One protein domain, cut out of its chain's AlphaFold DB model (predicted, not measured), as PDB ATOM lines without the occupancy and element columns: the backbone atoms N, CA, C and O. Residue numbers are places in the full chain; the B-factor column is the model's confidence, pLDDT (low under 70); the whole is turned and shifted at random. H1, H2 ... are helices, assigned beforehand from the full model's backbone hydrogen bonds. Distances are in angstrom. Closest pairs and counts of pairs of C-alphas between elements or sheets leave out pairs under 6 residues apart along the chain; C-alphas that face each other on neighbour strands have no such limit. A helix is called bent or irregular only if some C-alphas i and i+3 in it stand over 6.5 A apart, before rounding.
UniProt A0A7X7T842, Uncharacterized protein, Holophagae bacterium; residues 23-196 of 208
ATOM      1  N   SER A  23     134.106 112.363 229.853       84.44
ATOM      2  CA  SER A  23     134.040 110.970 229.389       84.44
ATOM      3  C   SER A  23     132.624 110.402 229.398       84.44
ATOM      4  O   SER A  23     132.282 109.676 228.464       84.44
ATOM      5  N   ASP A  24     131.792 110.754 230.384       85.31
ATOM      6  CA  ASP A  24     130.390 110.308 230.433       85.31
ATOM      7  C   ASP A  24     129.647 110.772 229.179       85.31
ATOM      8  O   ASP A  24     128.963 110.008 228.492       85.31
ATOM      9  N   ILE A  25     129.847 112.040 228.834       90.88
ATOM     10  CA  ILE A  25     129.204 112.678 227.691       90.88
ATOM     11  C   ILE A  25     129.715 112.108 226.364       90.88
ATOM     12  O   ILE A  25     128.919 111.839 225.462       90.88
ATOM     13  N   ILE A  26     131.029 111.910 226.231       93.81
ATOM     14  CA  ILE A  26     131.644 111.471 224.971       93.81
ATOM     15  C   ILE A  26     131.439 109.973 224.722       93.81
ATOM     16  O   ILE A  26     131.130 109.583 223.596       93.81
ATOM     17  N   PHE A  27     131.628 109.122 225.734       92.69
ATOM     18  CA  PHE A  27     131.737 107.674 225.528       92.69
ATOM     19  C   PHE A  27     130.494 106.886 225.946       92.69
ATOM     20  O   PHE A  27     130.288 105.787 225.419       92.69
ATOM     21  N   ILE A  28     129.670 107.386 226.874       86.50
ATOM     22  CA  ILE A  28     128.398 106.732 227.229       86.50
ATOM     23  C   ILE A  28     127.279 107.242 226.318       86.50
ATOM     24  O   ILE A  28     126.521 106.441 225.761       86.50
ATOM     25  N   GLY A  29     127.216 108.562 226.115       82.75
ATOM     26  CA  GLY A  29     126.278 109.199 225.186       82.75
ATOM     27  C   GLY A  29     124.818 109.177 225.651       82.75
ATOM     28  O   GLY A  29     123.911 109.237 224.824       82.75
ATOM     29  N   SER A  30     124.585 109.056 226.961       78.38
ATOM     30  CA  SER A  30     123.250 109.066 227.580       78.38
ATOM     31  C   SER A  30     122.831 110.437 228.120       78.38
ATOM     32  O   SER A  30     121.655 110.639 228.418       78.38
ATOM     33  N   ARG A  31     123.774 111.380 228.239       85.81
ATOM     34  CA  ARG A  31     123.550 112.715 228.807       85.81
ATOM     35  C   ARG A  31     123.829 113.812 227.770       85.81
ATOM     36  O   ARG A  31     124.753 113.670 226.968       85.81
ATOM     37  N   PRO A  32     123.056 114.912 227.770       89.00
ATOM     38  CA  PRO A  32     123.272 116.032 226.864       89.00
ATOM     39  C   PRO A  32     124.508 116.852 227.238       89.00
ATOM     40  O   PRO A  32     124.764 117.127 228.410       89.00
ATOM     41  N   ILE A  33     125.197 117.385 226.226       91.31
ATOM     42  CA  ILE A  33     126.377 118.249 226.407       91.31
ATOM     43  C   ILE A  33     126.085 119.522 227.217       91.31
ATOM     44  O   ILE A  33     126.992 120.076 227.827       91.31
ATOM     45  N   LYS A  34     124.822 119.976 227.262       88.31
ATOM     46  CA  LYS A  34     124.395 121.162 228.027       88.31
ATOM     47  C   LYS A  34     124.515 120.994 229.545       88.31
ATOM     48  O   LYS A  34     124.448 121.982 230.264       88.31
ATOM     49  N   GLU A  35     124.668 119.761 230.025       89.56
ATOM     50  CA  GLU A  35     124.919 119.478 231.442       89.56
ATOM     51  C   GLU A  35     126.399 119.635 231.825       89.56
ATOM     52  O   GLU A  35     126.724 119.630 233.012       89.56
ATOM     53  N   LEU A  36     127.300 119.808 230.848       88.69
ATOM     54  CA  LEU A  36     128.683 120.185 231.119       88.69
ATOM     55  C   LEU A  36     128.744 121.667 231.489       88.69
ATOM     56  O   LEU A  36     128.696 122.540 230.623       88.69
ATOM     57  N   ASP A  37     128.893 121.946 232.780       83.88
ATOM     58  CA  ASP A  37     129.057 123.303 233.290       83.88
ATOM     59  C   ASP A  37     130.534 123.601 233.622       83.88
ATOM     60  O   ASP A  37     131.075 123.059 234.594       83.88
ATOM     61  N   PRO A  38     131.203 124.508 232.878       84.00
ATOM     62  CA  PRO A  38     132.568 124.931 233.177       84.00
ATOM     63  C   PRO A  38     132.771 125.485 234.595       84.00
ATOM     64  O   PRO A  38     133.892 125.423 235.108       84.00
ATOM     65  N   ALA A  39     131.731 126.032 235.235       84.44
ATOM     66  CA  ALA A  39     131.810 126.538 236.604       84.44
ATOM     67  C   ALA A  39     132.018 125.407 237.622       84.44
ATOM     68  O   ALA A  39     132.791 125.578 238.571       84.44
ATOM     69  N   HIS A  40     131.403 124.251 237.374       83.00
ATOM     70  CA  HIS A  40     131.464 123.061 238.225       83.00
ATOM     71  C   HIS A  40     132.547 122.059 237.787       83.00
ATOM     72  O   HIS A  40     132.822 121.097 238.499       83.00
ATOM     73  N   TYR A  41     133.222 122.308 236.660       84.50
ATOM     74  CA  TYR A  41     134.331 121.479 236.186       84.50
ATOM     75  C   TYR A  41     135.652 121.777 236.930       84.50
ATOM     76  O   TYR A  41     135.947 122.958 237.189       84.50
ATOM     77  N   PRO A  42     136.496 120.760 237.224       86.19
ATOM     78  CA  PRO A  42     137.828 120.952 237.803       86.19
ATOM     79  C   PRO A  42     138.668 121.960 237.015       86.19
ATOM     80  O   PRO A  42     138.672 121.944 235.780       86.19
ATOM     81  N   LYS A  43     139.389 122.844 237.717       88.12
ATOM     82  CA  LYS A  43     140.108 123.982 237.108       88.12
ATOM     83  C   LYS A  43     141.078 123.535 236.017       88.12
ATOM     84  O   LYS A  43     141.160 124.178 234.974       88.12
ATOM     85  N   GLU A  44     141.751 122.416 236.244       86.56
ATOM     86  CA  GLU A  44     142.736 121.800 235.358       86.56
ATOM     87  C   GLU A  44     142.095 121.266 234.065       86.56
ATOM     88  O   GLU A  44     142.739 121.248 233.018       86.56
ATOM     89  N   GLY A  45     140.822 120.859 234.118       87.94
ATOM     90  CA  GLY A  45     140.063 120.328 232.982       87.94
ATOM     91  C   GLY A  45     139.287 121.383 232.184       87.94
ATOM     92  O   GLY A  45     138.936 121.143 231.028       87.94
ATOM     93  N   ARG A  46     139.054 122.579 232.746       91.38
ATOM     94  CA  ARG A  46     138.282 123.658 232.091       91.38
ATOM     95  C   ARG A  46     138.792 124.046 230.700       91.38
ATOM     96  O   ARG A  46     137.947 124.257 229.829       91.38
ATOM     97  N   PRO A  47     140.113 124.147 230.434       92.06
ATOM     98  CA  PRO A  47     140.594 124.440 229.085       92.06
ATOM     99  C   PRO A  47     140.196 123.360 228.072       92.06
ATOM    100  O   PRO A  47     139.776 123.697 226.967       92.06
ATOM    101  N   CYS A  48     140.271 122.079 228.457       93.06
ATOM    102  CA  CYS A  48     139.843 120.974 227.600       93.06
ATOM    103  C   CYS A  48     138.345 121.057 227.315       93.06
ATOM    104  O   CYS A  48     137.950 121.061 226.152       93.06
ATOM    105  N   LEU A  49     137.528 121.228 228.360       93.88
ATOM    106  CA  LEU A  49     136.080 121.357 228.216       93.88
ATOM    107  C   LEU A  49     135.704 122.522 227.291       93.88
ATOM    108  O   LEU A  49     134.903 122.352 226.376       93.88
ATOM    109  N   LYS A  50     136.313 123.699 227.480       93.88
ATOM    110  CA  LYS A  50     136.061 124.869 226.629       93.88
ATOM    111  C   LYS A  50     136.395 124.588 225.164       93.88
ATOM    112  O   LYS A  50     135.610 124.936 224.288       93.88
ATOM    113  N   ASN A  51     137.547 123.973 224.901       93.81
ATOM    114  CA  ASN A  51     137.975 123.651 223.542       93.81
ATOM    115  C   ASN A  51     137.075 122.588 222.901       93.81
ATOM    116  O   ASN A  51     136.757 122.703 221.723       93.81
ATOM    117  N   TYR A  52     136.646 121.589 223.675       95.75
ATOM    118  CA  TYR A  52     135.696 120.575 223.227       95.75
ATOM    119  C   TYR A  52     134.356 121.209 222.839       95.75
ATOM    120  O   TYR A  52     133.920 121.044 221.706       95.75
ATOM    121  N   LEU A  53     133.746 122.009 223.723       95.12
ATOM    122  CA  LEU A  53     132.471 122.675 223.440       95.12
ATOM    123  C   LEU A  53     132.569 123.612 222.226       95.12
ATOM    124  O   LEU A  53     131.640 123.677 221.428       95.12
ATOM    125  N   ALA A  54     133.701 124.303 222.053       94.88
ATOM    126  CA  ALA A  54     133.945 125.167 220.898       94.88
ATOM    127  C   ALA A  54     134.122 124.401 219.573       94.88
ATOM    128  O   ALA A  54     133.934 124.986 218.508       94.88
ATOM    129  N   ALA A  55     134.495 123.120 219.622       96.00
ATOM    130  CA  ALA A  55     134.643 122.278 218.436       96.00
ATOM    131  C   ALA A  55     133.306 121.701 217.941       96.00
ATOM    132  O   ALA A  55     133.192 121.297 216.783       96.00
ATOM    133  N   ILE A  56     132.277 121.693 218.792       95.94
ATOM    134  CA  ILE A  56     130.937 121.249 218.415       95.94
ATOM    135  C   ILE A  56     130.290 122.329 217.551       95.94
ATOM    136  O   ILE A  56     130.064 123.456 217.992       95.94
ATOM    137  N   ALA A  57     129.952 121.974 216.312       93.38
ATOM    138  CA  ALA A  57     129.301 122.908 215.408       93.38
ATOM    139  C   ALA A  57     127.943 123.380 215.977       93.38
ATOM    140  O   ALA A  57     127.229 122.563 216.564       93.38
ATOM    141  N   PRO A  58     127.547 124.658 215.799       91.94
ATOM    142  CA  PRO A  58     126.294 125.182 216.356       91.94
ATOM    143  C   PRO A  58     125.032 124.439 215.893       91.94
ATOM    144  O   PRO A  58     124.036 124.411 216.606       91.94
ATOM    145  N   ASP A  59     125.083 123.835 214.706       90.75
ATOM    146  CA  ASP A  59     124.029 123.030 214.084       90.75
ATOM    147  C   ASP A  59     124.107 121.530 214.436       90.75
ATOM    148  O   ASP A  59     123.296 120.744 213.950       90.75
ATOM    149  N   SER A  60     125.072 121.106 215.262       92.50
ATOM    150  CA  SER A  60     125.222 119.697 215.642       92.50
ATOM    151  C   SER A  60     124.044 119.215 216.484       92.50
ATOM    152  O   SER A  60     123.592 119.881 217.420       92.50
ATOM    153  N   SER A  61     123.613 117.981 216.215       91.31
ATOM    154  CA  SER A  61     122.562 117.327 216.997       91.31
ATOM    155  C   SER A  61     122.943 117.079 218.462       91.31
ATOM    156  O   SER A  61     122.053 116.844 219.273       91.31
ATOM    157  N   LEU A  62     124.227 117.209 218.832       93.50
ATOM    158  CA  LEU A  62     124.655 117.165 220.233       93.50
ATOM    159  C   LEU A  62     124.015 118.292 221.064       93.50
ATOM    160  O   LEU A  62     123.643 118.056 222.213       93.50
ATOM    161  N   TRP A  63     123.823 119.488 220.491       91.94
ATOM    162  CA  TRP A  63     123.144 120.604 221.168       91.94
ATOM    163  C   TRP A  63     121.637 120.379 221.303       91.94
ATOM    164  O   TRP A  63     121.034 120.786 222.294       91.94
ATOM    165  N   ALA A  64     121.043 119.703 220.318       87.25
ATOM    166  CA  ALA A  64     119.621 119.381 220.264       87.25
ATOM    167  C   ALA A  64     119.283 118.023 220.909       87.25
ATOM    168  O   ALA A  64     118.211 117.479 220.654       87.25
ATOM    169  N   PHE A  65     120.189 117.449 221.710       86.19
ATOM    170  CA  PHE A  65     119.959 116.154 222.345       86.19
ATOM    171  C   PHE A  65     118.724 116.194 223.251       86.19
ATOM    172  O   PHE A  65     118.626 117.010 224.178       86.19
ATOM    173  N   GLU A  66     117.838 115.229 223.029       81.31
ATOM    174  CA  GLU A  66     116.704 114.925 223.890       81.31
ATOM    175  C   GLU A  66     116.827 113.483 224.397       81.31
ATOM    176  O   GLU A  66     117.102 112.579 223.598       81.31
ATOM    177  N   PRO A  67     116.625 113.240 225.706       78.81
ATOM    178  CA  PRO A  67     116.624 111.890 226.245       78.81
ATOM    179  C   PRO A  67     115.603 110.994 225.519       78.81
ATOM    180  O   PRO A  67     114.451 111.394 225.328       78.81
ATOM    181  N   PRO A  68     115.997 109.779 225.106       80.25
ATOM    182  CA  PRO A  68     115.115 108.864 224.395       80.25
ATOM    183  C   PRO A  68     113.962 108.402 225.296       80.25
ATOM    184  O   PRO A  68     114.163 108.062 226.457       80.25
ATOM    185  N   SER A  69     112.747 108.327 224.743       77.44
ATOM    186  CA  SER A  69     111.559 107.880 225.486       77.44
ATOM    187  C   SER A  69     111.371 106.359 225.539       77.44
ATOM    188  O   SER A  69     110.499 105.879 226.260       77.44
ATOM    189  N   THR A  70     112.157 105.592 224.774       75.12
ATOM    190  CA  THR A  70     112.122 104.120 224.742       75.12
ATOM    191  C   THR A  70     113.529 103.540 224.590       75.12
ATOM    192  O   THR A  70     114.431 104.211 224.083       75.12
ATOM    193  N   SER A  71     113.710 102.275 224.975       69.62
ATOM    194  CA  SER A  71     114.989 101.554 224.865       69.62
ATOM    195  C   SER A  71     115.468 101.390 223.416       69.62
ATOM    196  O   SER A  71     116.636 101.641 223.126       69.62
ATOM    197  N   GLU A  72     114.575 101.063 222.478       67.31
ATOM    198  CA  GLU A  72     114.910 100.974 221.043       67.31
ATOM    199  C   GLU A  72     115.404 102.315 220.481       67.31
ATOM    200  O   GLU A  72     116.374 102.370 219.723       67.31
ATOM    201  N   LYS A  73     114.781 103.425 220.898       79.19
ATOM    202  CA  LYS A  73     115.247 104.766 220.529       79.19
ATOM    203  C   LYS A  73     116.572 105.105 221.205       79.19
ATOM    204  O   LYS A  73     117.369 105.827 220.614       79.19
ATOM    205  N   ALA A  74     116.831 104.576 222.400       81.88
ATOM    206  CA  ALA A  74     118.059 104.851 223.135       81.88
ATOM    207  C   ALA A  74     119.305 104.314 222.427       81.88
ATOM    208  O   ALA A  74     120.298 105.034 222.334       81.88
ATOM    209  N   ALA A  75     119.242 103.109 221.854       82.69
ATOM    210  CA  ALA A  75     120.351 102.556 221.076       82.69
ATOM    211  C   ALA A  75     120.678 103.433 219.852       82.69
ATOM    212  O   ALA A  75     121.821 103.853 219.674       82.69
ATOM    213  N   LEU A  76     119.663 103.795 219.058       86.75
ATOM    214  CA  LEU A  76     119.836 104.652 217.878       86.75
ATOM    215  C   LEU A  76     120.364 106.048 218.230       86.75
ATOM    216  O   LEU A  76     121.207 106.591 217.513       86.75
ATOM    217  N   VAL A  77     119.885 106.630 219.333       88.69
ATOM    218  CA  VAL A  77     120.379 107.919 219.830       88.69
ATOM    219  C   VAL A  77     121.851 107.809 220.215       88.69
ATOM    220  O   VAL A  77     122.636 108.652 219.792       88.69
ATOM    221  N   ARG A  78     122.260 106.756 220.930       89.50
ATOM    222  CA  ARG A  78     123.665 106.557 221.320       89.50
ATOM    223  C   ARG A  78     124.588 106.362 220.122       89.50
ATOM    224  O   ARG A  78     125.663 106.953 220.107       89.50
ATOM    225  N   MET A  79     124.160 105.620 219.098       92.50
ATOM    226  CA  MET A  79     124.915 105.486 217.843       92.50
ATOM    227  C   MET A  79     125.110 106.852 217.171       92.50
ATOM    228  O   MET A  79     126.227 107.222 216.812       92.50
ATOM    229  N   ARG A  80     124.044 107.657 217.062       93.00
ATOM    230  CA  ARG A  80     124.135 109.007 216.489       93.00
ATOM    231  C   ARG A  80     125.036 109.922 217.313       93.00
ATOM    232  O   ARG A  80     125.870 110.615 216.741       93.00
ATOM    233  N   VAL A  81     124.886 109.915 218.637       94.31
ATOM    234  CA  VAL A  81     125.735 110.697 219.544       94.31
ATOM    235  C   VAL A  81     127.192 110.303 219.345       94.31
ATOM    236  O   VAL A  81     128.014 111.180 219.126       94.31
ATOM    237  N   LEU A  82     127.514 109.010 219.323       96.19
ATOM    238  CA  LEU A  82     128.881 108.533 219.124       96.19
ATOM    239  C   LEU A  82     129.483 109.009 217.788       96.19
ATOM    240  O   LEU A  82     130.628 109.466 217.760       96.19
ATOM    241  N   ALA A  83     128.708 108.964 216.698       97.44
ATOM    242  CA  ALA A  83     129.119 109.507 215.402       97.44
ATOM    243  C   ALA A  83     129.403 111.017 215.471       97.44
ATOM    244  O   ALA A  83     130.439 111.489 215.001       97.44
ATOM    245  N   GLU A  84     128.517 111.783 216.103       97.19
ATOM    246  CA  GLU A  84     128.675 113.230 216.247       97.19
ATOM    247  C   GLU A  84     129.837 113.613 217.168       97.19
ATOM    248  O   GLU A  84     130.531 114.588 216.884       97.19
ATOM    249  N   GLN A  85     130.108 112.835 218.220       97.56
ATOM    250  CA  GLN A  85     131.279 113.027 219.077       97.56
ATOM    251  C   GLN A  85     132.575 112.872 218.273       97.56
ATOM    252  O   GLN A  85     133.461 113.726 218.352       97.56
ATOM    253  N   MET A  86     132.670 111.830 217.440       98.38
ATOM    254  CA  MET A  86     133.805 111.649 216.530       98.38
ATOM    255  C   MET A  86     133.972 112.840 215.583       98.38
ATOM    256  O   MET A  86     135.080 113.353 215.440       98.38
ATOM    257  N   VAL A  87     132.882 113.312 214.975       98.06
ATOM    258  CA  VAL A  87     132.904 114.463 214.059       98.06
ATOM    259  C   VAL A  87     133.324 115.750 214.768       98.06
ATOM    260  O   VAL A  87     134.143 116.497 214.233       98.06
ATOM    261  N   ALA A  88     132.818 116.008 215.975       97.31
ATOM    262  CA  ALA A  88     133.188 117.186 216.756       97.31
ATOM    263  C   ALA A  88     134.679 117.188 217.130       97.31
ATOM    264  O   ALA A  88     135.332 118.226 217.089       97.31
ATOM    265  N   ILE A  89     135.238 116.023 217.468       97.56
ATOM    266  CA  ILE A  89     136.624 115.902 217.946       97.56
ATOM    267  C   ILE A  89     137.631 115.860 216.791       97.56
ATOM    268  O   ILE A  89     138.726 116.417 216.900       97.56
ATOM    269  N   LEU A  90     137.296 115.168 215.701       97.62
ATOM    270  CA  LEU A  90     138.237 114.885 214.617       97.62
ATOM    271  C   LEU A  90     138.069 115.801 213.405       97.62
ATOM    272  O   LEU A  90     139.078 116.062 212.743       97.62
ATOM    273  N   GLY A  91     136.858 116.314 213.170       96.69
ATOM    274  CA  GLY A  91     136.505 117.179 212.046       96.69
ATOM    275  C   GLY A  91     135.352 116.626 211.194       96.69
ATOM    276  O   GLY A  91     134.982 115.456 211.275       96.69
ATOM    277  N   ARG A  92     134.753 117.479 210.351       96.25
ATOM    278  CA  ARG A  92     133.606 117.108 209.492       96.25
ATOM    279  C   ARG A  92     133.966 116.069 208.429       96.25
ATOM    280  O   ARG A  92     133.091 115.332 207.981       96.25
ATOM    281  N   GLU A  93     135.235 115.992 208.048       97.12
ATOM    282  CA  GLU A  93     135.758 115.082 207.033       97.12
ATOM    283  C   GLU A  93     135.614 113.601 207.406       97.12
ATOM    284  O   GLU A  93     135.521 112.763 206.512       97.12
ATOM    285  N   VAL A  94     135.536 113.266 208.702       97.94
ATOM    286  CA  VAL A  94     135.444 111.865 209.145       97.94
ATOM    287  C   VAL A  94     134.013 111.330 209.209       97.94
ATOM    288  O   VAL A  94     133.820 110.168 209.556       97.94
ATOM    289  N   ARG A  95     133.000 112.149 208.889       98.19
ATOM    290  CA  ARG A  95     131.578 111.843 209.133       98.19
ATOM    291  C   ARG A  95     131.139 110.478 208.612       98.19
ATOM    292  O   ARG A  95     130.577 109.702 209.376       98.19
ATOM    293  N   ALA A  96     131.418 110.180 207.344       98.31
ATOM    294  CA  ALA A  96     130.976 108.928 206.730       98.31
ATOM    295  C   ALA A  96     131.535 107.698 207.466       98.31
ATOM    296  O   ALA A  96     130.839 106.703 207.654       98.31
ATOM    297  N   GLU A  97     132.786 107.773 207.921       98.38
ATOM    298  CA  GLU A  97     133.423 106.668 208.632       98.38
ATOM    299  C   GLU A  97     133.024 106.605 210.108       98.38
ATOM    300  O   GLU A  97     132.835 105.515 210.645       98.38
ATOM    301  N   ALA A  98     132.829 107.760 210.748       98.56
ATOM    302  CA  ALA A  98     132.287 107.851 212.098       98.56
ATOM    303  C   ALA A  98     130.889 107.221 212.182       98.56
ATOM    304  O   ALA A  98     130.622 106.429 213.084       98.56
ATOM    305  N   GLU A  99     130.016 107.515 211.218       98.38
ATOM    306  CA  GLU A  99     128.701 106.885 211.104       98.38
ATOM    307  C   GLU A  99     128.855 105.376 210.864       98.38
ATOM    308  O   GLU A  99     128.306 104.577 211.622       98.38
ATOM    309  N   ALA A 100     129.675 104.958 209.894       98.38
ATOM    310  CA  ALA A 100     129.889 103.535 209.624       98.38
ATOM    311  C   ALA A 100     130.350 102.754 210.869       98.38
ATOM    312  O   ALA A 100     129.845 101.660 211.123       98.38
ATOM    313  N   PHE A 101     131.272 103.307 211.663       98.56
ATOM    314  CA  PHE A 101     131.696 102.693 212.919       98.56
ATOM    315  C   PHE A 101     130.560 102.666 213.942       98.56
ATOM    316  O   PHE A 101     130.235 101.600 214.463       98.56
ATOM    317  N   ALA A 102     129.940 103.819 214.210       97.50
ATOM    318  CA  ALA A 102     128.959 103.972 215.280       97.50
ATOM    319  C   ALA A 102     127.716 103.094 215.090       97.50
ATOM    320  O   ALA A 102     127.176 102.594 216.071       97.50
ATOM    321  N   TYR A 103     127.295 102.864 213.844       96.38
ATOM    322  CA  TYR A 103     126.184 101.967 213.507       96.38
ATOM    323  C   TYR A 103     126.576 100.479 213.451       96.38
ATOM    324  O   TYR A 103     125.698  99.631 213.307       96.38
ATOM    325  N   SER A 104     127.868 100.152 213.557       96.94
ATOM    326  CA  SER A 104     128.365  98.768 213.518       96.94
ATOM    327  C   SER A 104     128.798  98.235 214.883       96.94
ATOM    328  O   SER A 104     128.747  97.026 215.103       96.94
ATOM    329  N   VAL A 105     129.263  99.103 215.786       96.06
ATOM    330  CA  VAL A 105     129.712  98.693 217.123       96.06
ATOM    331  C   VAL A 105     128.521  98.171 217.950       96.06
ATOM    332  O   VAL A 105     127.465  98.812 217.967       96.06
ATOM    333  N   PRO A 106     128.655  97.030 218.654       93.25
ATOM    334  CA  PRO A 106     127.577  96.455 219.456       93.25
ATOM    335  C   PRO A 106     127.412  97.206 220.789       93.25
ATOM    336  O   PRO A 106     127.717  96.678 221.852       93.25
ATOM    337  N   LEU A 107     126.959  98.463 220.739       89.94
ATOM    338  CA  LEU A 107     126.720  99.269 221.941       89.94
ATOM    339  C   LEU A 107     125.602  98.643 222.777       89.94
ATOM    340  O   LEU A 107     124.438  98.659 222.366       89.94
ATOM    341  N   VAL A 108     125.931  98.147 223.967       83.62
ATOM    342  CA  VAL A 108     124.913  97.616 224.881       83.62
ATOM    343  C   VAL A 108     124.319  98.732 225.733       83.62
ATOM    344  O   VAL A 108     125.015  99.676 226.112       83.62
ATOM    345  N   GLY A 109     123.010  98.647 225.997       75.25
ATOM    346  CA  GLY A 109     122.224  99.672 226.697       75.25
ATOM    347  C   GLY A 109     122.803 100.033 228.064       75.25
ATOM    348  O   GLY A 109     123.026 101.209 228.341       75.25
ATOM    349  N   GLU A 110     123.123  99.006 228.842       81.75
ATOM    350  CA  GLU A 110     123.808  99.069 230.127       81.75
ATOM    351  C   GLU A 110     124.719  97.841 230.252       81.75
ATOM    352  O   GLU A 110     124.476  96.818 229.612       81.75
ATOM    353  N   TRP A 111     125.772  97.948 231.063       90.81
ATOM    354  CA  TRP A 111     126.678  96.827 231.333       90.81
ATOM    355  C   TRP A 111     126.334  96.067 232.619       90.81
ATOM    356  O   TRP A 111     126.910  95.018 232.846       90.81
ATOM    357  N   GLU A 112     125.426  96.570 233.465       90.38
ATOM    358  CA  GLU A 112     124.957  95.887 234.691       90.38
ATOM    359  C   GLU A 112     126.076  95.387 235.640       90.38
ATOM    360  O   GLU A 112     125.946  94.383 236.334       90.38
ATOM    361  N   GLY A 113     127.216  96.078 235.672       91.31
ATOM    362  CA  GLY A 113     128.395  95.705 236.458       91.31
ATOM    363  C   GLY A 113     129.214  94.563 235.847       91.31
ATOM    364  O   GLY A 113     130.177  94.109 236.463       91.31
ATOM    365  N   MET A 114     128.852  94.097 234.651       94.38
ATOM    366  CA  MET A 114     129.536  93.047 233.904       94.38
ATOM    367  C   MET A 114     130.731  93.612 233.127       94.38
ATOM    368  O   MET A 114     130.651  94.676 232.511       94.38
ATOM    369  N   SER A 115     131.863  92.905 233.171       96.00
ATOM    370  CA  SER A 115     133.090  93.300 232.469       96.00
ATOM    371  C   SER A 115     133.039  92.909 230.989       96.00
ATOM    372  O   SER A 115     133.681  93.543 230.154       96.00
ATOM    373  N   GLU A 116     132.222  91.913 230.656       95.94
ATOM    374  CA  GLU A 116     132.079  91.294 229.347       95.94
ATOM    375  C   GLU A 116     131.609  92.307 228.295       95.94
ATOM    376  O   GLU A 116     132.290  92.501 227.292       95.94
ATOM    377  N   GLY A 117     130.523  93.037 228.564       95.00
ATOM    378  CA  GLY A 117     129.967  94.035 227.641       95.00
ATOM    379  C   GLY A 117     130.965  95.117 227.192       95.00
ATOM    380  O   GLY A 117     131.198  95.264 225.990       95.00
ATOM    381  N   PRO A 118     131.617  95.870 228.101       96.50
ATOM    382  CA  PRO A 118     132.588  96.871 227.674       96.50
ATOM    383  C   PRO A 118     133.831  96.228 227.036       96.50
ATOM    384  O   PRO A 118     134.413  96.803 226.117       96.50
ATOM    385  N   VAL A 119     134.238  95.026 227.457       97.88
ATOM    386  CA  VAL A 119     135.359  94.312 226.825       97.88
ATOM    387  C   VAL A 119     135.026  93.883 225.394       97.88
ATOM    388  O   VAL A 119     135.889  94.001 224.524       97.88
ATOM    389  N   GLU A 120     133.798  93.455 225.107       97.94
ATOM    390  CA  GLU A 120     133.334  93.155 223.748       97.94
ATOM    391  C   GLU A 120     133.350  94.401 222.855       97.94
ATOM    392  O   GLU A 120     133.894  94.356 221.749       97.94
ATOM    393  N   GLU A 121     132.863  95.544 223.351       97.81
ATOM    394  CA  GLU A 121     132.951  96.821 222.630       97.81
ATOM    395  C   GLU A 121     134.415  97.230 222.364       97.81
ATOM    396  O   GLU A 121     134.737  97.740 221.289       97.81
ATOM    397  N   ALA A 122     135.330  96.968 223.305       98.38
ATOM    398  CA  ALA A 122     136.764  97.199 223.117       98.38
ATOM    399  C   ALA A 122     137.396  96.238 222.092       98.38
ATOM    400  O   ALA A 122     138.249  96.654 221.309       98.38
ATOM    401  N   ASN A 123     136.989  94.966 222.076       98.50
ATOM    402  CA  ASN A 123     137.450  93.977 221.095       98.50
ATOM    403  C   ASN A 123     136.972  94.332 219.682       98.50
ATOM    404  O   ASN A 123     137.735  94.208 218.727       98.50
ATOM    405  N   PHE A 124     135.751  94.857 219.550       98.56
ATOM    406  CA  PHE A 124     135.236  95.329 218.267       98.56
ATOM    407  C   PHE A 124     136.123  96.422 217.650       98.56
ATOM    408  O   PHE A 124     136.320  96.457 216.434       98.56
ATOM    409  N   VAL A 125     136.705  97.302 218.473       98.62
ATOM    410  CA  VAL A 125     137.663  98.309 217.993       98.62
ATOM    411  C   VAL A 125     138.909  97.662 217.389       98.62
ATOM    412  O   VAL A 125     139.375  98.115 216.345       98.62
ATOM    413  N   ASP A 126     139.437  96.607 218.009       98.31
ATOM    414  CA  ASP A 126     140.616  95.891 217.501       98.31
ATOM    415  C   ASP A 126     140.330  95.259 216.129       98.31
ATOM    416  O   ASP A 126     141.107  95.411 215.178       98.31
ATOM    417  N   ASP A 127     139.156  94.650 215.981       98.25
ATOM    418  CA  ASP A 127     138.682  94.113 214.705       98.25
ATOM    419  C   ASP A 127     138.462  95.205 213.653       98.25
ATOM    420  O   ASP A 127     138.726  94.996 212.464       98.25
ATOM    421  N   TRP A 128     137.978  96.380 214.058       98.56
ATOM    422  CA  TRP A 128     137.777  97.499 213.144       98.56
ATOM    423  C   TRP A 128     139.104  98.042 212.613       98.56
ATOM    424  O   TRP A 128     139.254  98.200 211.398       98.56
ATOM    425  N   LEU A 129     140.053  98.310 213.514       98.31
ATOM    426  CA  LEU A 129     141.357  98.894 213.201       98.31
ATOM    427  C   LEU A 129     142.238  97.940 212.390       98.31
ATOM    428  O   LEU A 129     142.901  98.380 211.452       98.31
ATOM    429  N   SER A 130     142.209  96.638 212.688       98.06
ATOM    430  CA  SER A 130     142.963  95.634 211.920       98.06
ATOM    431  C   SER A 130     142.496  95.536 210.464       98.06
ATOM    432  O   SER A 130     143.311  95.377 209.558       98.06
ATOM    433  N   LYS A 131     141.189  95.693 210.218       98.12
ATOM    434  CA  LYS A 131     140.597  95.684 208.870       98.12
ATOM    435  C   LYS A 131     140.737  97.021 208.139       98.12
ATOM    436  O   LYS A 131     140.535  97.063 206.928       98.12
ATOM    437  N   ARG A 132     141.043  98.111 208.852       98.00
ATOM    438  CA  ARG A 132     141.144  99.479 208.307       98.00
ATOM    439  C   ARG A 132     142.394 100.193 208.833       98.00
ATOM    440  O   ARG A 132     142.279 101.162 209.592       98.00
ATOM    441  N   PRO A 133     143.596  99.740 208.436       95.69
ATOM    442  CA  PRO A 133     144.828 100.391 208.852       95.69
ATOM    443  C   PRO A 133     144.843 101.845 208.371       95.69
ATOM    444  O   PRO A 133     144.521 102.124 207.218       95.69
ATOM    445  N   GLY A 134     145.229 102.775 209.246       94.56
ATOM    446  CA  GLY A 134     145.331 104.195 208.894       94.56
ATOM    447  C   GLY A 134     143.995 104.935 208.788       94.56
ATOM    448  O   GLY A 134     143.970 106.046 208.263       94.56
ATOM    449  N   THR A 135     142.899 104.354 209.288       97.75
ATOM    450  CA  THR A 135     141.613 105.055 209.366       97.75
ATOM    451  C   THR A 135     141.744 106.417 210.077       97.75
ATOM    452  O   THR A 135     142.345 106.491 211.156       97.75
ATOM    453  N   PRO A 136     141.170 107.507 209.527       97.75
ATOM    454  CA  PRO A 136     141.199 108.830 210.145       97.75
ATOM    455  C   PRO A 136     140.493 108.892 211.508       97.75
ATOM    456  O   PRO A 136     140.783 109.800 212.288       97.75
ATOM    457  N   ILE A 137     139.610 107.935 211.831       98.56
ATOM    458  CA  ILE A 137     138.964 107.861 213.151       98.56
ATOM    459  C   ILE A 137     139.784 107.108 214.206       98.56
ATOM    460  O   ILE A 137     139.408 107.116 215.380       98.56
ATOM    461  N   ALA A 138     140.931 106.519 213.839       98.44
ATOM    462  CA  ALA A 138     141.764 105.728 214.749       98.44
ATOM    463  C   ALA A 138     142.085 106.425 216.086       98.44
ATOM    464  O   ALA A 138     141.941 105.774 217.125       98.44
ATOM    465  N   PRO A 139     142.439 107.729 216.131       98.25
ATOM    466  CA  PRO A 139     142.709 108.403 217.401       98.25
ATOM    467  C   PRO A 139     141.537 108.357 218.386       98.25
ATOM    468  O   PRO A 139     141.737 108.121 219.576       98.25
ATOM    469  N   PHE A 140     140.311 108.553 217.892       98.50
ATOM    470  CA  PHE A 140     139.118 108.459 218.728       98.50
ATOM    471  C   PHE A 140     138.845 107.011 219.131       98.50
ATOM    472  O   PHE A 140     138.523 106.751 220.286       98.50
ATOM    473  N   LEU A 141     139.019 106.056 218.212       98.69
ATOM    474  CA  LEU A 141     138.800 104.641 218.507       98.69
ATOM    475  C   LEU A 141     139.732 104.122 219.607       98.69
ATOM    476  O   LEU A 141     139.292 103.368 220.472       98.69
ATOM    477  N   HIS A 142     140.987 104.571 219.643       98.69
ATOM    478  CA  HIS A 142     141.899 104.247 220.740       98.69
ATOM    479  C   HIS A 142     141.428 104.811 222.089       98.69
ATOM    480  O   HIS A 142     141.480 104.093 223.087       98.69
ATOM    481  N   LEU A 143     140.901 106.044 222.131       98.12
ATOM    482  CA  LEU A 143     140.296 106.601 223.349       98.12
ATOM    483  C   LEU A 143     139.042 105.840 223.777       98.12
ATOM    484  O   LEU A 143     138.895 105.506 224.950       98.12
ATOM    485  N   PHE A 144     138.150 105.549 222.830       98.50
ATOM    486  CA  PHE A 144     136.937 104.781 223.080       98.50
ATOM    487  C   PHE A 144     137.287 103.400 223.650       98.50
ATOM    488  O   PHE A 144     136.770 103.015 224.699       98.50
ATOM    489  N   LYS A 145     138.247 102.698 223.035       98.69
ATOM    490  CA  LYS A 145     138.786 101.428 223.537       98.69
ATOM    491  C   LYS A 145     139.352 101.577 224.950       98.69
ATOM    492  O   LYS A 145     139.032 100.761 225.811       98.69
ATOM    493  N   ALA A 146     140.165 102.601 225.210       98.56
ATOM    494  CA  ALA A 146     140.732 102.840 226.535       98.56
ATOM    495  C   ALA A 146     139.635 103.045 227.590       98.56
ATOM    496  O   ALA A 146     139.665 102.407 228.639       98.56
ATOM    497  N   HIS A 147     138.622 103.860 227.295       97.94
ATOM    498  CA  HIS A 147     137.469 104.023 228.174       97.94
ATOM    499  C   HIS A 147     136.802 102.674 228.469       97.94
ATOM    500  O   HIS A 147     136.609 102.323 229.628       97.94
ATOM    501  N   ARG A 148     136.466 101.891 227.440       97.94
ATOM    502  CA  ARG A 148     135.817 100.584 227.609       97.94
ATOM    503  C   ARG A 148     136.649  99.596 228.419       97.94
ATOM    504  O   ARG A 148     136.126  98.950 229.318       97.94
ATOM    505  N   LEU A 149     137.954  99.528 228.183       98.56
ATOM    506  CA  LEU A 149     138.844  98.675 228.972       98.56
ATOM    507  C   LEU A 149     138.922  99.109 230.434       98.56
ATOM    508  O   LEU A 149     139.013  98.255 231.311       98.56
ATOM    509  N   ARG A 150     138.848 100.415 230.707       97.81
ATOM    510  CA  ARG A 150     138.793 100.925 232.075       97.81
ATOM    511  C   ARG A 150     137.483 100.559 232.771       97.81
ATOM    512  O   ARG A 150     137.531 100.061 233.890       97.81
ATOM    513  N   VAL A 151     136.343 100.731 232.102       96.56
ATOM    514  CA  VAL A 151     135.035 100.257 232.590       96.56
ATOM    515  C   VAL A 151     135.104  98.758 232.901       96.56
ATOM    516  O   VAL A 151     134.743  98.338 233.998       96.56
ATOM    517  N   GLY A 152     135.618  97.956 231.963       97.56
ATOM    518  CA  GLY A 152     135.780  96.514 232.141       97.56
ATOM    519  C   GLY A 152     136.702  96.165 233.309       97.56
ATOM    520  O   GLY A 152     136.416  95.231 234.049       97.56
ATOM    521  N   TYR A 153     137.780  96.926 233.518       98.31
ATOM    522  CA  TYR A 153     138.682  96.747 234.657       98.31
ATOM    523  C   TYR A 153     137.977  97.031 235.987       98.31
ATOM    524  O   TYR A 153     138.082  96.231 236.914       98.31
ATOM    525  N   GLU A 154     137.232  98.135 236.079       97.50
ATOM    526  CA  GLU A 154     136.459  98.490 237.274       97.50
ATOM    527  C   GLU A 154     135.390  97.415 237.575       97.50
ATOM    528  O   GLU A 154     135.297  96.940 238.706       97.50
ATOM    529  N   ALA A 155     134.672  96.931 236.558       97.31
ATOM    530  CA  ALA A 155     133.726  95.814 236.668       97.31
ATOM    531  C   ALA A 155     134.390  94.501 237.126       97.31
ATOM    532  O   ALA A 155     133.952  93.875 238.095       97.31
ATOM    533  N   ALA A 156     135.505  94.118 236.500       97.62
ATOM    534  CA  ALA A 156     136.257  92.915 236.851       97.62
ATOM    535  C   ALA A 156     136.814  92.980 238.283       97.62
ATOM    536  O   ALA A 156     136.897  91.965 238.982       97.62
ATOM    537  N   ARG A 157     137.210  94.169 238.753       97.25
ATOM    538  CA  ARG A 157     137.646  94.406 240.138       97.25
ATOM    539  C   ARG A 157     136.498  94.203 241.121       97.25
ATOM    540  O   ARG A 157     136.676  93.447 242.079       97.25
ATOM    541  N   ALA A 158     135.333  94.784 240.831       96.75
ATOM    542  CA  ALA A 158     134.133  94.655 241.654       96.75
ATOM    543  C   ALA A 158     133.640  93.201 241.749       96.75
ATOM    544  O   ALA A 158     133.197  92.767 242.810       96.75
ATOM    545  N   ARG A 159     133.779  92.423 240.668       96.50
ATOM    546  CA  ARG A 159     133.395  91.001 240.600       96.50
ATOM    547  C   ARG A 159     134.505  90.020 240.999       96.50
ATOM    548  O   ARG A 159     134.303  88.811 240.941       96.50
ATOM    549  N   HIS A 160     135.666  90.516 241.430       96.12
ATOM    550  CA  HIS A 160     136.826  89.706 241.824       96.12
ATOM    551  C   HIS A 160     137.390  88.774 240.728       96.12
ATOM    552  O   HIS A 160     137.993  87.743 241.032       96.12
ATOM    553  N   GLU A 161     137.283  89.166 239.459       96.19
ATOM    554  CA  GLU A 161     137.803  88.454 238.279       96.19
ATOM    555  C   GLU A 161     139.317  88.686 238.112       96.19
ATOM    556  O   GLU A 161     139.784  89.320 237.166       96.19
ATOM    557  N   LYS A 162     140.105  88.216 239.086       95.06
ATOM    558  CA  LYS A 162     141.531  88.561 239.254       95.06
ATOM    559  C   LYS A 162     142.398  88.303 238.024       95.06
ATOM    560  O   LYS A 162     143.325  89.073 237.774       95.06
ATOM    561  N   ASP A 163     142.084  87.264 237.257       96.94
ATOM    562  CA  ASP A 163     142.844  86.892 236.058       96.94
ATOM    563  C   ASP A 163     142.677  87.913 234.921       96.94
ATOM    564  O   ASP A 163     143.579  88.087 234.101       96.94
ATOM    565  N   LEU A 164     141.561  88.654 234.895       96.50
ATOM    566  CA  LEU A 164     141.307  89.687 233.888       96.50
ATOM    567  C   LEU A 164     142.028  91.001 234.191       96.50
ATOM    568  O   LEU A 164     142.381  91.728 233.264       96.50
ATOM    569  N   TRP A 165     142.291  91.315 235.460       96.50
ATOM    570  CA  TRP A 165     142.867  92.604 235.861       96.50
ATOM    571  C   TRP A 165     144.169  92.955 235.123       96.50
ATOM    572  O   TRP A 165     144.220  94.033 234.524       96.50
ATOM    573  N   PRO A 166     145.215  92.096 235.106       97.88
ATOM    574  CA  PRO A 166     146.460  92.435 234.417       97.88
ATOM    575  C   PRO A 166     146.281  92.547 232.898       97.88
ATOM    576  O   PRO A 166     146.949  93.371 232.268       97.88
ATOM    577  N   ILE A 167     145.364  91.769 232.312       98.25
ATOM    578  CA  ILE A 167     145.071  91.783 230.874       98.25
ATOM    579  C   ILE A 167     144.427  93.116 230.489       98.25
ATOM    580  O   ILE A 167     144.907  93.804 229.586       98.25
ATOM    581  N   LEU A 168     143.369  93.510 231.200       98.44
ATOM    582  CA  LEU A 168     142.654  94.758 230.942       98.44
ATOM    583  C   LEU A 168     143.547  95.970 231.200       98.44
ATOM    584  O   LEU A 168     143.563  96.894 230.390       98.44
ATOM    585  N   ALA A 169     144.366  95.928 232.253       98.38
ATOM    586  CA  ALA A 169     145.316  96.988 232.556       98.38
ATOM    587  C   ALA A 169     146.402  97.145 231.477       98.38
ATOM    588  O   ALA A 169     146.722  98.260 231.063       98.38
ATOM    589  N   GLY A 170     146.946  96.035 230.970       98.62
ATOM    590  CA  GLY A 170     147.902  96.053 229.859       98.62
ATOM    591  C   GLY A 170     147.305  96.670 228.595       98.62
ATOM    592  O   GLY A 170     147.867  97.618 228.044       98.62
ATOM    593  N   ARG A 171     146.124  96.189 228.187       98.69
ATOM    594  CA  ARG A 171     145.418  96.693 227.000       98.69
ATOM    595  C   ARG A 171     144.996  98.155 227.155       98.69
ATOM    596  O   ARG A 171     145.012  98.895 226.174       98.69
ATOM    597  N   TYR A 172     144.626  98.578 228.366       98.69
ATOM    598  CA  TYR A 172     144.278  99.964 228.669       98.69
ATOM    599  C   TYR A 172     145.461 100.895 228.406       98.69
ATOM    600  O   TYR A 172     145.331 101.865 227.659       98.69
ATOM    601  N   ARG A 173     146.633 100.571 228.971       98.56
ATOM    602  CA  ARG A 173     147.852 101.372 228.798       98.56
ATOM    603  C   ARG A 173     148.272 101.466 227.337       98.56
ATOM    604  O   ARG A 173     148.644 102.545 226.887       98.56
ATOM    605  N   GLU A 174     148.165 100.371 226.589       98.56
ATOM    606  CA  GLU A 174     148.431 100.362 225.147       98.56
ATOM    607  C   GLU A 174     147.449 101.263 224.379       98.56
ATOM    608  O   GLU A 174     147.867 102.109 223.589       98.56
ATOM    609  N   ALA A 175     146.144 101.139 224.640       98.56
ATOM    610  CA  ALA A 175     145.132 101.974 224.000       98.56
ATOM    611  C   ALA A 175     145.339 103.467 224.316       98.56
ATOM    612  O   ALA A 175     145.274 104.302 223.415       98.56
ATOM    613  N   MET A 176     145.670 103.803 225.566       98.19
ATOM    614  CA  MET A 176     146.009 105.168 225.973       98.19
ATOM    615  C   MET A 176     147.279 105.683 225.296       98.19
ATOM    616  O   MET A 176     147.310 106.836 224.866       98.19
ATOM    617  N   HIS A 177     148.316 104.851 225.178       98.19
ATOM    618  CA  HIS A 177     149.542 105.206 224.467       98.19
ATOM    619  C   HIS A 177     149.253 105.551 223.000       98.19
ATOM    620  O   HIS A 177     149.650 106.617 222.532       98.19
ATOM    621  N   ASN A 178     148.481 104.708 222.312       98.06
ATOM    622  CA  ASN A 178     148.108 104.912 220.911       98.06
ATOM    623  C   ASN A 178     147.176 106.122 220.719       98.06
ATOM    624  O   ASN A 178     147.294 106.854 219.741       98.06
ATOM    625  N   ALA A 179     146.267 106.392 221.658       97.19
ATOM    626  CA  ALA A 179     145.472 107.619 221.623       97.19
ATOM    627  C   ALA A 179     146.363 108.867 221.749       97.19
ATOM    628  O   ALA A 179     146.241 109.815 220.968       97.19
ATOM    629  N   ARG A 180     147.308 108.850 222.698       96.56
ATOM    630  CA  ARG A 180     148.251 109.948 222.960       96.56
ATOM    631  C   ARG A 180     149.298 110.134 221.858       96.56
ATOM    632  O   ARG A 180     149.949 111.171 221.836       96.56
ATOM    633  N   SER A 181     149.460 109.205 220.917       96.00
ATOM    634  CA  SER A 181     150.317 109.434 219.745       96.00
ATOM    635  C   SER A 181     149.643 110.294 218.666       96.00
ATOM    636  O   SER A 181     150.288 110.667 217.687       96.00
ATOM    637  N   SER A 182     148.352 110.612 218.813       95.75
ATOM    638  CA  SER A 182     147.637 111.512 217.904       95.75
ATOM    639  C   SER A 182     148.238 112.918 217.907       95.75
ATOM    640  O   SER A 182     148.695 113.407 218.932       95.75
ATOM    641  N   SER A 183     148.170 113.632 216.787       94.62
ATOM    642  CA  SER A 183     148.492 115.064 216.740       94.62
ATOM    643  C   SER A 183     147.297 115.969 217.078       94.62
ATOM    644  O   SER A 183     147.458 117.184 217.166       94.62
ATOM    645  N   LYS A 184     146.088 115.411 217.258       95.44
ATOM    646  CA  LYS A 184     144.855 116.178 217.501       95.44
ATOM    647  C   LYS A 184     144.791 116.629 218.976       95.44
ATOM    648  O   LYS A 184     144.674 115.774 219.854       95.44
ATOM    649  N   PRO A 185     144.788 117.942 219.289       95.56
ATOM    650  CA  PRO A 185     144.839 118.422 220.678       95.56
ATOM    651  C   PRO A 185     143.667 117.972 221.559       95.56
ATOM    652  O   PRO A 185     143.853 117.719 222.747       95.56
ATOM    653  N   LEU A 186     142.463 117.839 220.987       96.56
ATOM    654  CA  LEU A 186     141.293 117.365 221.733       96.56
ATOM    655  C   LEU A 186     141.442 115.909 222.184       96.56
ATOM    656  O   LEU A 186     141.037 115.585 223.294       96.56
ATOM    657  N   ILE A 187     142.089 115.054 221.385       97.69
ATOM    658  CA  ILE A 187     142.359 113.662 221.770       97.69
ATOM    659  C   ILE A 187     143.239 113.616 223.024       97.69
ATOM    660  O   ILE A 187     142.920 112.908 223.975       97.69
ATOM    661  N   HIS A 188     144.302 114.424 223.061       95.75
ATOM    662  CA  HIS A 188     145.176 114.534 224.235       95.75
ATOM    663  C   HIS A 188     144.430 115.010 225.471       95.75
ATOM    664  O   HIS A 188     144.546 114.411 226.536       95.75
ATOM    665  N   CYS A 189     143.648 116.077 225.329       94.06
ATOM    666  CA  CYS A 189     142.990 116.666 226.482       94.06
ATOM    667  C   CYS A 189     141.892 115.748 227.047       94.06
ATOM    668  O   CYS A 189     141.747 115.671 228.265       94.06
ATOM    669  N   ILE A 190     141.182 114.999 226.193       95.94
ATOM    670  CA  ILE A 190     140.200 113.988 226.616       95.94
ATOM    671  C   ILE A 190     140.900 112.782 227.263       95.94
ATOM    672  O   ILE A 190     140.408 112.267 228.262       95.94
ATOM    673  N   ALA A 191     142.064 112.352 226.755       96.31
ATOM    674  CA  ALA A 191     142.889 111.339 227.425       96.31
ATOM    675  C   ALA A 191     143.303 111.780 228.837       96.31
ATOM    676  O   ALA A 191     143.239 110.986 229.773       96.31
ATOM    677  N   ASP A 192     143.736 113.031 228.998       93.75
ATOM    678  CA  ASP A 192     144.093 113.584 230.305       93.75
ATOM    679  C   ASP A 192     142.884 113.715 231.228       93.75
ATOM    680  O   ASP A 192     143.016 113.505 232.430       93.75
ATOM    681  N   ASP A 193     141.716 114.067 230.690       91.88
ATOM    682  CA  ASP A 193     140.478 114.104 231.458       91.88
ATOM    683  C   ASP A 193     140.100 112.717 231.979       91.88
ATOM    684  O   ASP A 193     139.941 112.544 233.187       91.88
ATOM    685  N   LEU A 194     140.075 111.718 231.091       93.56
ATOM    686  CA  LEU A 194     139.839 110.322 231.445       93.56
ATOM    687  C   LEU A 194     140.800 109.890 232.559       93.56
ATOM    688  O   LEU A 194     140.377 109.374 233.587       93.56
ATOM    689  N   GLU A 195     142.091 110.185 232.412       93.81
ATOM    690  CA  GLU A 195     143.131 109.866 233.395       93.81
ATOM    691  C   GLU A 195     143.071 110.683 234.692       93.81
ATOM    692  O   GLU A 195     143.799 110.381 235.633       93.81
ATOM    693  N   ARG A 196     142.244 111.719 234.811       91.06
ATOM    694  CA  ARG A 196     142.061 112.432 236.089       91.06
ATOM    695  C   ARG A 196     140.919 111.874 236.910       91.06
ATOM    696  O   ARG A 196     140.893 112.074 238.123       91.06
TER     697      ARG A 196
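This is residues 23 to 196 of the 208 residues of an uncharacterized protein of Holophagae bacterium (UniProt A0A7X7T842). The helices make a V, with H5, H6 and H7 side by side as one arm and the helical hairpin H3 and H4 as the other. Short H1 lies between the arms, and H8, with H2 on it, is near the point. The printed part has 174 residues, with eight named helices, H1 to H8 in order, and no named strand: all helix. It is compact, with a radius of gyration of the C-alphas of 15.6 A, and spans 46 by 37 by 37 A.

H1, residues 23 to 28, touches H3, residues 71 to 90, at a steep tilt of 50 degrees; C-alphas 26 and 85 are closest, 6.1 A apart. H2, residues 46 to 55, touches H8, residues 185 to 194, with closest C-alphas 48 and 189 at 5.5 A. H3 and H4, residues 92 to 102, form a hairpin; closest C-alphas 83 and 98 are 4.9 A apart. H5, residues 116 to 131, touches the hub H6, residues 138 to 158, opposite ways at 25 degrees, a shallow tilt; C-alphas 122 and 145 are closest, 4.7 A apart. H6, H7, residues 164 to 180, and H8 form an up and down bundle, each running against the one before; closest C-alphas 142 and 179 of H6 and H7 are 5.0 A apart. H3 and H5 are apart. Every O i to N i+4 pair is within hydrogen-bond range in H1, H2, H6, H7 and H8, against 15 of 16 in H3, 5 of 7 in H4 and 11 of 12 in H5.

H1 begins at C-alpha 23 (134.040, 110.970, 229.389). H3 is 28.7 A long, H5 22.6 A, H6 30.1 A and H7 24.0 A. H4 is irregular: C-alphas 93 and 96 are 7.8 A apart. H8 ends at C-alpha 194 (139.839, 110.322, 231.445).

The C-alphas farthest apart, of Asp 59 and Asp 163, are 46.3 A apart. The printed part has no cut; the links H1 to H2, H2 to H3 and H4 to H5 are long. Residues 71 to 72 have pLDDT under 70.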